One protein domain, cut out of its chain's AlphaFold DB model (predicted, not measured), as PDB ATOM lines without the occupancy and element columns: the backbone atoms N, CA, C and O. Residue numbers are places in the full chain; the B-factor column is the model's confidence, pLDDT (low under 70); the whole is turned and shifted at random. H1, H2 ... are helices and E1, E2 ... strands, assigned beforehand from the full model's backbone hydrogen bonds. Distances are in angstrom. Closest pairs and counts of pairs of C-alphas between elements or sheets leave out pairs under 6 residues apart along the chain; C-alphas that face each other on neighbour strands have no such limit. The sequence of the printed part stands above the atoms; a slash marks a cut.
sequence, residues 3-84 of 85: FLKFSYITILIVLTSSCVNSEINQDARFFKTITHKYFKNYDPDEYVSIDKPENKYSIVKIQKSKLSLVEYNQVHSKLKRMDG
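AT A GLANCE: This is residues 3 to 84 of the 85 residues of an uncharacterized protein of Acinetobacter sp. Root1280 (UniProt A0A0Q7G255). A long helix, H1, sticks out as a free arm over residues 3 to 19; a strand hairpin, E1 and E2, packs on its residues 27 to 42, with H2 near that end. The 82 printed residues, mostly helix, run H1, E1, E2, H2. The whole is extended, radius of gyration of the C-alphas 18.9 A, spanning 66 by 27 by 19 A.

HOW THE PARTS SIT: Look at E1, residues 45 to 49, and E2, residues 57 to 61: in this antiparallel hairpin N 47 and O 59 are within hydrogen-bond range, 2.9 A. The closest C-alphas of E2 and H1, residues 3 to 42, are Ser 58 and Phe 31, 6.3 A. H2, residues 69 to 80, is close to H1 but not clearly touching, C-alphas 75 and 38 being closest, 6.7 A.

IN THESE COORDINATES: Find C-alpha 3 at (-14.974, 87.904, 170.889); H1 runs 57.3 A, with a kink of 51 degrees near residue 36. H2 ends at C-alpha 80, (36.304, 68.306, 171.323).

THE WHOLE: The printed part has no cut; pLDDT is under 70 at 27 residues, among them 14 to 24.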
ATOM      1  N   PHE A   3     -16.000  87.431 169.944       54.06
ATOM      2  CA  PHE A   3     -14.974  87.904 170.889       54.06
ATOM      3  C   PHE A   3     -14.215  86.772 171.601       54.06
ATOM      4  O   PHE A   3     -12.997  86.830 171.713       54.06
ATOM      5  N   LEU A   4     -14.916  85.708 172.018       59.38
ATOM      6  CA  LEU A   4     -14.293  84.530 172.643       59.38
ATOM      7  C   LEU A   4     -13.324  83.813 171.689       59.38
ATOM      8  O   LEU A   4     -12.247  83.400 172.103       59.38
ATOM      9  N   LYS A   5     -13.673  83.723 170.397       58.56
ATOM     10  CA  LYS A   5     -12.796  83.147 169.365       58.56
ATOM     11  C   LYS A   5     -11.556  84.010 169.126       58.56
ATOM     12  O   LYS A   5     -10.463  83.469 169.018       58.56
ATOM     13  N   PHE A   6     -11.714  85.336 169.096       63.28
ATOM     14  CA  PHE A   6     -10.595  86.268 168.931       63.28
ATOM     15  C   PHE A   6      -9.614  86.204 170.113       63.28
ATOM     16  O   PHE A   6      -8.410  86.112 169.902       63.28
ATOM     17  N   SER A   7     -10.133  86.146 171.346       70.38
ATOM     18  CA  SER A   7      -9.318  86.007 172.560       70.38
ATOM     19  C   SER A   7      -8.535  84.692 172.613       70.38
ATOM     20  O   SER A   7      -7.443  84.654 173.167       70.38
ATOM     21  N   TYR A   8      -9.081  83.605 172.067       73.75
ATOM     22  CA  TYR A   8      -8.386  82.318 172.051       73.75
ATOM     23  C   TYR A   8      -7.215  82.327 171.062       73.75
ATOM     24  O   TYR A   8      -6.136  81.831 171.369       73.75
ATOM     25  N   ILE A   9      -7.407  82.950 169.895       76.19
ATOM     26  CA  ILE A   9      -6.368  83.082 168.866       76.19
ATOM     27  C   ILE A   9      -5.207  83.945 169.374       76.19
ATOM     28  O   ILE A   9      -4.050  83.581 169.172       76.19
ATOM     29  N   THR A  10      -5.482  85.048 170.074       72.19
ATOM     30  CA  THR A  10      -4.421  85.906 170.626       72.19
ATOM     31  C   THR A  10      -3.615  85.204 171.716       72.19
ATOM     32  O   THR A  10      -2.389  85.277 171.694       72.19
ATOM     33  N   ILE A  11      -4.268  84.467 172.620       74.12
ATOM     34  CA  ILE A  11      -3.581  83.657 173.641       74.12
ATOM     35  C   ILE A  11      -2.693  82.596 172.979       74.12
ATOM     36  O   ILE A  11      -1.551  82.402 173.397       74.12
ATOM     37  N   LEU A  12      -3.176  81.955 171.912       71.88
ATOM     38  CA  LEU A  12      -2.417  80.943 171.182       71.88
ATOM     39  C   LEU A  12      -1.178  81.537 170.488       71.88
ATOM     40  O   LEU A  12      -0.110  80.939 170.556       71.88
ATOM     41  N   ILE A  13      -1.291  82.731 169.891       73.62
ATOM     42  CA  ILE A  13      -0.162  83.451 169.272       73.62
ATOM     43  C   ILE A  13       0.890  83.850 170.318       73.62
ATOM     44  O   ILE A  13       2.086  83.712 170.068       73.62
ATOM     45  N   VAL A  14       0.470  84.323 171.496       69.56
ATOM     46  CA  VAL A  14       1.395  84.693 172.585       69.56
ATOM     47  C   VAL A  14       2.121  83.460 173.135       69.56
ATOM     48  O   VAL A  14       3.327  83.508 173.376       69.56
ATOM     49  N   LEU A  15       1.422  82.331 173.278       65.81
ATOM     50  CA  LEU A  15       2.023  81.074 173.731       65.81
ATOM     51  C   LEU A  15       3.050  80.528 172.729       65.81
ATOM     52  O   LEU A  15       4.142  80.130 173.137       65.81
ATOM     53  N   THR A  16       2.749  80.548 171.426       66.12
ATOM     54  CA  THR A  16       3.675  80.034 170.400       66.12
ATOM     55  C   THR A  16       4.903  80.924 170.214       66.12
ATOM     56  O   THR A  16       6.006  80.410 170.034       66.12
ATOM     57  N   SER A  17       4.756  82.246 170.326       61.69
ATOM     58  CA  SER A  17       5.892  83.179 170.246       61.69
ATOM     59  C   SER A  17       6.781  83.159 171.500       61.69
ATOM     60  O   SER A  17       7.993  83.358 171.396       61.69
ATOM     61  N   SER A  18       6.237  82.816 172.673       59.81
ATOM     62  CA  SER A  18       7.028  82.671 173.905       59.81
ATOM     63  C   SER A  18       7.970  81.457 173.891       59.81
ATOM     64  O   SER A  18       9.040  81.520 174.501       59.81
ATOM     65  N   CYS A  19       7.614  80.365 173.200       61.44
ATOM     66  CA  CYS A  19       8.479  79.181 173.092       61.44
ATOM     67  C   CYS A  19       9.763  79.477 172.307       61.44
ATOM     68  O   CYS A  19      10.854  79.194 172.803       61.44
ATOM     69  N   VAL A  20       9.654  80.132 171.147       62.03
ATOM     70  CA  VAL A  20      10.812  80.485 170.301       62.03
ATOM     71  C   VAL A  20      11.792  81.396 171.050       62.03
ATOM     72  O   VAL A  20      13.004  81.193 171.010       62.03
ATOM     73  N   ASN A  21      11.271  82.360 171.814       61.16
ATOM     74  CA  ASN A  21      12.100  83.270 172.602       61.16
ATOM     75  C   ASN A  21      12.836  82.561 173.758       61.16
ATOM     76  O   ASN A  21      13.926  82.977 174.152       61.16
ATOM     77  N   SER A  22      12.260  81.495 174.324       62.41
ATOM     78  CA  SER A  22      12.898  80.741 175.411       62.41
ATOM     79  C   SER A  22      14.106  79.921 174.943       62.41
ATOM     80  O   SER A  22      15.132  79.936 175.624       62.41
ATOM     81  N   GLU A  23      14.033  79.294 173.764       62.38
ATOM     82  CA  GLU A  23      15.149  78.538 173.179       62.38
ATOM     83  C   GLU A  23      16.330  79.450 172.838       62.38
ATOM     84  O   GLU A  23      17.450  79.198 173.277       62.38
ATOM     85  N   ILE A  24      16.072  80.576 172.158       66.44
ATOM     86  CA  ILE A  24      17.101  81.575 171.816       66.44
ATOM     87  C   ILE A  24      17.850  82.040 173.077       66.44
ATOM     88  O   ILE A  24      19.077  82.148 173.080       66.44
ATOM     89  N   ASN A  25      17.129  82.261 174.181       70.62
ATOM     90  CA  ASN A  25      17.725  82.656 175.458       70.62
ATOM     91  C   ASN A  25      18.549  81.543 176.125       70.62
ATOM     92  O   ASN A  25      19.549  81.834 176.790       70.62
ATOM     93  N   GLN A  26      18.139  80.282 175.987       74.94
ATOM     94  CA  GLN A  26      18.891  79.144 176.517       74.94
ATOM     95  C   GLN A  26      20.192  78.924 175.742       74.94
ATOM     96  O   GLN A  26      21.239  78.758 176.371       74.94
ATOM     97  N   ASP A  27      20.162  79.033 174.415       72.50
ATOM     98  CA  ASP A  27      21.358  78.894 173.579       72.50
ATOM     99  C   ASP A  27      22.341  80.045 173.799       72.50
ATOM    100  O   ASP A  27      23.538  79.817 173.987       72.50
ATOM    101  N   ALA A  28      21.836  81.283 173.886       74.38
ATOM    102  CA  ALA A  28      22.641  82.443 174.273       74.38
ATOM    103  C   ALA A  28      23.376  82.193 175.599       74.38
ATOM    104  O   ALA A  28      24.573  82.460 175.738       74.38
ATOM    105  N   ARG A  29      22.652  81.656 176.590       80.75
ATOM    106  CA  ARG A  29      23.195  81.342 177.915       80.75
ATOM    107  C   ARG A  29      24.221  80.212 177.850       80.75
ATOM    108  O   ARG A  29      25.231  80.286 178.554       80.75
ATOM    109  N   PHE A  30      23.984  79.195 177.025       84.06
ATOM    110  CA  PHE A  30      24.920  78.095 176.816       84.06
ATOM    111  C   PHE A  30      26.249  78.605 176.251       84.06
ATOM    112  O   PHE A  30      27.287  78.415 176.891       84.06
ATOM    113  N   PHE A  31      26.224  79.332 175.128       83.81
ATOM    114  CA  PHE A  31      27.441  79.871 174.514       83.81
ATOM    115  C   PHE A  31      28.196  80.796 175.468       83.81
ATOM    116  O   PHE A  31      29.388  80.592 175.687       83.81
ATOM    117  N   LYS A  32      27.490  81.701 176.154       84.44
ATOM    118  CA  LYS A  32      28.093  82.582 177.163       84.44
ATOM    119  C   LYS A  32      28.773  81.803 178.294       84.44
ATOM    120  O   LYS A  32      29.832  82.201 178.781       84.44
ATOM    121  N   THR A  33      28.187  80.681 178.714       88.06
ATOM    122  CA  THR A  33      28.766  79.811 179.751       88.06
ATOM    123  C   THR A  33      30.058  79.157 179.266       88.06
ATOM    124  O   THR A  33      31.045  79.147 180.004       88.06
ATOM    125  N   ILE A  34      30.083  78.651 178.030       87.56
ATOM    126  CA  ILE A  34      31.296  78.096 177.415       87.56
ATOM    127  C   ILE A  34      32.367  79.185 177.272       87.56
ATOM    128  O   ILE A  34      33.493  78.989 177.740       87.56
ATOM    129  N   THR A  35      32.012  80.351 176.730       88.44
ATOM    130  CA  THR A  35      32.921  81.495 176.580       88.44
ATOM    131  C   THR A  35      33.535  81.887 177.918       88.44
ATOM    132  O   THR A  35      34.757  81.971 178.053       88.44
ATOM    133  N   HIS A  36      32.714  82.030 178.959       89.00
ATOM    134  CA  HIS A  36      33.200  82.375 180.289       89.00
ATOM    135  C   HIS A  36      34.087  81.275 180.894       89.00
ATOM    136  O   HIS A  36      35.123  81.565 181.492       89.00
ATOM    137  N   LYS A  37      33.715  80.002 180.747       90.31
ATOM    138  CA  LYS A  37      34.453  78.882 181.344       90.31
ATOM    139  C   LYS A  37      35.860  78.734 180.771       90.31
ATOM    140  O   LYS A  37      36.788  78.449 181.527       90.31
ATOM    141  N   TYR A  38      36.009  78.893 179.459       90.06
ATOM    142  CA  TYR A  38      37.266  78.605 178.767       90.06
ATOM    143  C   TYR A  38      38.079  79.842 178.424       90.06
ATOM    144  O   TYR A  38      39.301  79.744 178.347       90.06
ATOM    145  N   PHE A  39      37.424  80.987 178.232       90.25
ATOM    146  CA  PHE A  39      38.067  82.140 177.621       90.25
ATOM    147  C   PHE A  39      38.061  83.415 178.464       90.25
ATOM    148  O   PHE A  39      38.734  84.362 178.075       90.25
ATOM    149  N   LYS A  40      37.401  83.456 179.635       89.88
ATOM    150  CA  LYS A  40      37.280  84.688 180.452       89.88
ATOM    151  C   LYS A  40      38.607  85.381 180.785       89.88
ATOM    152  O   LYS A  40      38.628  86.594 180.916       89.88
ATOM    153  N   ASN A  41      39.694  84.623 180.934       91.00
ATOM    154  CA  ASN A  41      41.004  85.160 181.315       91.00
ATOM    155  C   ASN A  41      41.781  85.740 180.119       91.00
ATOM    156  O   ASN A  41      42.881  86.251 180.302       91.00
ATOM    157  N   TYR A  42      41.234  85.635 178.906       90.56
ATOM    158  CA  TYR A  42      41.876  86.079 177.669       90.56
ATOM    159  C   TYR A  42      41.193  87.309 177.055       90.56
ATOM    160  O   TYR A  42      41.460  87.631 175.899       90.56
ATOM    161  N   ASP A  43      40.327  87.982 177.824       88.69
ATOM    162  CA  ASP A  43      39.506  89.128 177.412       88.69
ATOM    163  C   ASP A  43      38.814  88.899 176.057       88.69
ATOM    164  O   ASP A  43      39.167  89.536 175.059       88.69
ATOM    165  N   PRO A  44      37.881  87.933 175.989       87.38
ATOM    166  CA  PRO A  44      37.250  87.548 174.742       87.38
ATOM    167  C   PRO A  44      36.238  88.602 174.286       87.38
ATOM    168  O   PRO A  44      35.335  88.967 175.039       87.38
ATOM    169  N   ASP A  45      36.325  89.001 173.020       83.31
ATOM    170  CA  ASP A  45      35.253  89.710 172.328       83.31
ATOM    171  C   ASP A  45      34.258  88.668 171.796       83.31
ATOM    172  O   ASP A  45      34.547  87.921 170.854       83.31
ATOM    173  N   GLU A  46      33.088  88.580 172.432       70.19
ATOM    174  CA  GLU A  46      32.050  87.609 172.085       70.19
ATOM    175  C   GLU A  46      31.058  88.196 171.070       70.19
ATOM    176  O   GLU A  46      30.410  89.211 171.323       70.19
ATOM    177  N   TYR A  47      30.908  87.526 169.926       65.75
ATOM    178  CA  TYR A  47      29.831  87.770 168.973       65.75
ATOM    179  C   TYR A  47      28.936  86.533 168.905       65.75
ATOM    180  O   TYR A  47      29.276  85.533 168.265       65.75
ATOM    181  N   VAL A  48      27.781  86.593 169.568       62.16
ATOM    182  CA  VAL A  48      26.797  85.507 169.536       62.16
ATOM    183  C   VAL A  48      25.860  85.727 168.347       62.16
ATOM    184  O   VAL A  48      25.063  86.661 168.347       62.16
ATOM    185  N   SER A  49      25.949  84.872 167.327       59.09
ATOM    186  CA  SER A  49      25.092  84.930 166.139       59.09
ATOM    187  C   SER A  49      23.990  83.879 166.246       59.09
ATOM    188  O   SER A  49      24.085  82.801 165.663       59.09
ATOM    189  N   ILE A  50      22.938  84.189 167.004       56.66
ATOM    190  CA  ILE A  50      21.801  83.272 167.229       56.66
ATOM    191  C   ILE A  50      20.738  83.387 166.118       56.66
ATOM    192  O   ILE A  50      19.816  82.586 166.053       56.66
ATOM    193  N   ASP A  51      20.883  84.355 165.209       54.56
ATOM    194  CA  ASP A  51      19.841  84.739 164.244       54.56
ATOM    195  C   ASP A  51      19.592  83.744 163.100       54.56
ATOM    196  O   ASP A  51      18.648  83.923 162.331       54.56
ATOM    197  N   LYS A  52      20.403  82.687 162.952       58.22
ATOM    198  CA  LYS A  52      20.133  81.639 161.956       58.22
ATOM    199  C   LYS A  52      19.423  80.454 162.621       58.22
ATOM    200  O   LYS A  52      20.079  79.717 163.356       58.22
ATOM    201  N   PRO A  53      18.125  80.221 162.334       55.28
ATOM    202  CA  PRO A  53      17.335  79.180 162.997       55.28
ATOM    203  C   PRO A  53      17.885  77.760 162.787       55.28
ATOM    204  O   PRO A  53      17.673  76.896 163.630       55.28
ATOM    205  N   GLU A  54      18.625  77.526 161.701       58.50
ATOM    206  CA  GLU A  54      19.121  76.197 161.317       58.50
ATOM    207  C   GLU A  54      20.538  75.889 161.820       58.50
ATOM    208  O   GLU A  54      20.924  74.728 161.868       58.50
ATOM    209  N   ASN A  55      21.328  76.901 162.195       60.62
ATOM    210  CA  ASN A  55      22.723  76.733 162.607       60.62
ATOM    211  C   ASN A  55      23.084  77.803 163.637       60.62
ATOM    212  O   ASN A  55      23.528  78.899 163.285       60.62
ATOM    213  N   LYS A  56      22.879  77.485 164.915       71.62
ATOM    214  CA  LYS A  56      23.213  78.370 166.034       71.62
ATOM    215  C   LYS A  56      24.719  78.290 166.297       71.62
ATOM    216  O   LYS A  56      25.239  77.206 166.547       71.62
ATOM    217  N   TYR A  57      25.425  79.420 166.243       74.88
ATOM    218  CA  TYR A  57      26.863  79.472 166.534       74.88
ATOM    219  C   TYR A  57      27.262  80.759 167.269       74.88
ATOM    220  O   TYR A  57      26.655  81.818 167.109       74.88
ATOM    221  N   SER A  58      28.333  80.672 168.060       77.50
ATOM    222  CA  SER A  58      28.989  81.822 168.690       77.50
ATOM    223  C   SER A  58      30.424  81.932 168.186       77.50
ATOM    224  O   SER A  58      31.121  80.924 168.052       77.50
ATOM    225  N   ILE A  59      30.858  83.154 167.884       82.81
ATOM    226  CA  ILE A  59      32.235  83.458 167.502       82.81
ATOM    227  C   ILE A  59      32.885  84.187 168.672       82.81
ATOM    228  O   ILE A  59      32.465  85.278 169.051       82.81
ATOM    229  N   VAL A  60      33.957  83.601 169.196       85.69
ATOM    230  CA  VAL A  60      34.783  84.205 170.241       85.69
ATOM    231  C   VAL A  60      36.079  84.699 169.608       85.69
ATOM    232  O   VAL A  60      36.816  83.915 169.005       85.69
ATOM    233  N   LYS A  61      36.366  85.996 169.730       88.56
ATOM    234  CA  LYS A  61      37.616  86.602 169.255       88.56
ATOM    235  C   LYS A  61      38.527  86.892 170.439       88.56
ATOM    236  O   LYS A  61      38.098  87.456 171.437       88.56
ATOM    237  N   ILE A  62      39.793  86.505 170.322       88.31
ATOM    238  CA  ILE A  62      40.807  86.687 171.363       88.31
ATOM    239  C   ILE A  62      42.074  87.209 170.704       88.31
ATOM    240  O   ILE A  62      42.460  86.763 169.620       88.31
ATOM    241  N   GLN A  63      42.744  88.149 171.364       88.25
ATOM    242  CA  GLN A  63      44.042  88.622 170.905       88.25
ATOM    243  C   GLN A  63      45.077  87.497 171.001       88.25
ATOM    244  O   GLN A  63      45.256  86.887 172.053       88.25
ATOM    245  N   LYS A  64      45.828  87.267 169.921       83.25
ATOM    246  CA  LYS A  64      46.863  86.220 169.866       83.25
ATOM    247  C   LYS A  64      47.934  86.364 170.958       83.25
ATOM    248  O   LYS A  64      48.522  85.373 171.365       83.25
ATOM    249  N   SER A  65      48.184  87.580 171.445       89.19
ATOM    250  CA  SER A  65      49.101  87.850 172.561       89.19
ATOM    251  C   SER A  65      48.605  87.322 173.909       89.19
ATOM    252  O   SER A  65      49.418  87.125 174.806       89.19
ATOM    253  N   LYS A  66      47.293  87.109 174.063       89.56
ATOM    254  CA  LYS A  66      46.666  86.676 175.316       89.56
ATOM    255  C   LYS A  66      46.497  85.164 175.402       89.56
ATOM    256  O   LYS A  66      46.484  84.642 176.505       89.56
ATOM    257  N   LEU A  67      46.398  84.469 174.266       90.94
ATOM    258  CA  LEU A  67      46.222  83.017 174.207       90.94
ATOM    259  C   LEU A  67      47.360  82.366 173.419       90.94
ATOM    260  O   LEU A  67      47.428  82.481 172.192       90.94
ATOM    261  N   SER A  68      48.242  81.651 174.118       89.50
ATOM    262  CA  SER A  68      49.320  80.908 173.465       89.50
ATOM    263  C   SER A  68      48.784  79.714 172.664       89.50
ATOM    264  O   SER A  68      47.693  79.199 172.909       89.50
ATOM    265  N   LEU A  69      49.590  79.209 171.723       87.31
ATOM    266  CA  LEU A  69      49.233  78.023 170.934       87.31
ATOM    267  C   LEU A  69      49.026  76.775 171.815       87.31
ATOM    268  O   LEU A  69      48.161  75.950 171.526       87.31
ATOM    269  N   VAL A  70      49.801  76.640 172.896       90.56
ATOM    270  CA  VAL A  70      49.689  75.512 173.833       90.56
ATOM    271  C   VAL A  70      48.358  75.568 174.579       90.56
ATOM    272  O   VAL A  70      47.637  74.571 174.617       90.56
ATOM    273  N   GLU A  71      48.003  76.730 175.124       89.75
ATOM    274  CA  GLU A  71      46.724  76.932 175.812       89.75
ATOM    275  C   GLU A  71      45.538  76.762 174.860       89.75
ATOM    276  O   GLU A  71      44.568  76.085 175.203       89.75
ATOM    277  N   TYR A  72      45.640  77.296 173.637       89.50
ATOM    278  CA  TYR A  72      44.635  77.090 172.596       89.50
ATOM    279  C   TYR A  72      44.393  75.598 172.345       89.50
ATOM    280  O   TYR A  72      43.249  75.147 172.387       89.50
ATOM    281  N   ASN A  73      45.456  74.813 172.146       90.38
ATOM    282  CA  ASN A  73      45.336  73.376 171.901       90.38
ATOM    283  C   ASN A  73      44.686  72.649 173.085       90.38
ATOM    284  O   ASN A  73      43.830  71.790 172.885       90.38
ATOM    285  N   GLN A  74      45.029  73.022 174.321       90.44
ATOM    286  CA  GLN A  74      44.403  72.455 175.518       90.44
ATOM    287  C   GLN A  74      42.906  72.768 175.595       90.44
ATOM    288  O   GLN A  74      42.108  71.886 175.928       90.44
ATOM    289  N   VAL A  75      42.509  74.008 175.298       88.50
ATOM    290  CA  VAL A  75      41.097  74.402 175.257       88.50
ATOM    291  C   VAL A  75      40.371  73.667 174.129       88.50
ATOM    292  O   VAL A  75      39.323  73.071 174.374       88.50
ATOM    293  N   HIS A  76      40.958  73.614 172.933       88.25
ATOM    294  CA  HIS A  76      40.405  72.908 171.780       88.25
ATOM    295  C   HIS A  76      40.174  71.416 172.074       88.25
ATOM    296  O   HIS A  76      39.087  70.897 171.823       88.25
ATOM    297  N   SER A  77      41.141  70.728 172.691       88.81
ATOM    298  CA  SER A  77      40.975  69.327 173.101       88.81
ATOM    299  C   SER A  77      39.873  69.137 174.147       88.81
ATOM    300  O   SER A  77      39.156  68.139 174.095       88.81
ATOM    301  N   LYS A  78      39.709  70.071 175.094       88.00
ATOM    302  CA  LYS A  78      38.626  70.011 176.094       88.00
ATOM    303  C   LYS A  78      37.250  70.179 175.452       88.00
ATOM    304  O   LYS A  78      36.335  69.463 175.844       88.00
ATOM    305  N   LEU A  79      37.122  71.083 174.481       85.50
ATOM    306  CA  LEU A  79      35.879  71.293 173.733       85.50
ATOM    307  C   LEU A  79      35.534  70.068 172.879       85.50
ATOM    308  O   LEU A  79      34.425  69.558 172.972       85.50
ATOM    309  N   LYS A  80      36.508  69.508 172.150       83.88
ATOM    310  CA  LYS A  80      36.304  68.306 171.323       83.88
ATOM    311  C   LYS A  80      35.840  67.085 172.131       83.88
ATOM    312  O   LYS A  80      35.091  66.266 171.622       83.88
ATOM    313  N   ARG A  81      36.258  66.962 173.398       78.62
ATOM    314  CA  ARG A  81      35.808  65.882 174.299       78.62
ATOM    315  C   ARG A  81      34.364  66.041 174.785       78.62
ATOM    316  O   ARG A  81      33.804  65.063 175.264       78.62
ATOM    317  N   MET A  82      33.787  67.243 174.720       68.31
ATOM    318  CA  MET A  82      32.392  67.479 175.112       68.31
ATOM    319  C   MET A  82      31.394  67.081 174.024       68.31
ATOM    320  O   MET A  82      30.290  66.679 174.368       68.31
ATOM    321  N   ASP A  83      31.797  67.121 172.753       57.19
ATOM    322  CA  ASP A  83      30.957  66.748 171.602       57.19
ATOM    323  C   ASP A  83      30.803  65.226 171.397       57.19
ATOM    324  O   ASP A  83      30.242  64.791 170.397       57.19
ATOM    325  N   GLY A  84      31.265  64.402 172.346       49.62
ATOM    326  CA  GLY A  84      31.226  62.943 172.234       49.62
ATOM    327  C   GLY A  84      32.306  62.420 171.286       49.62
ATOM    328  O   GLY A  84      32.076  62.227 170.097       49.62
TER     329      GLY A  84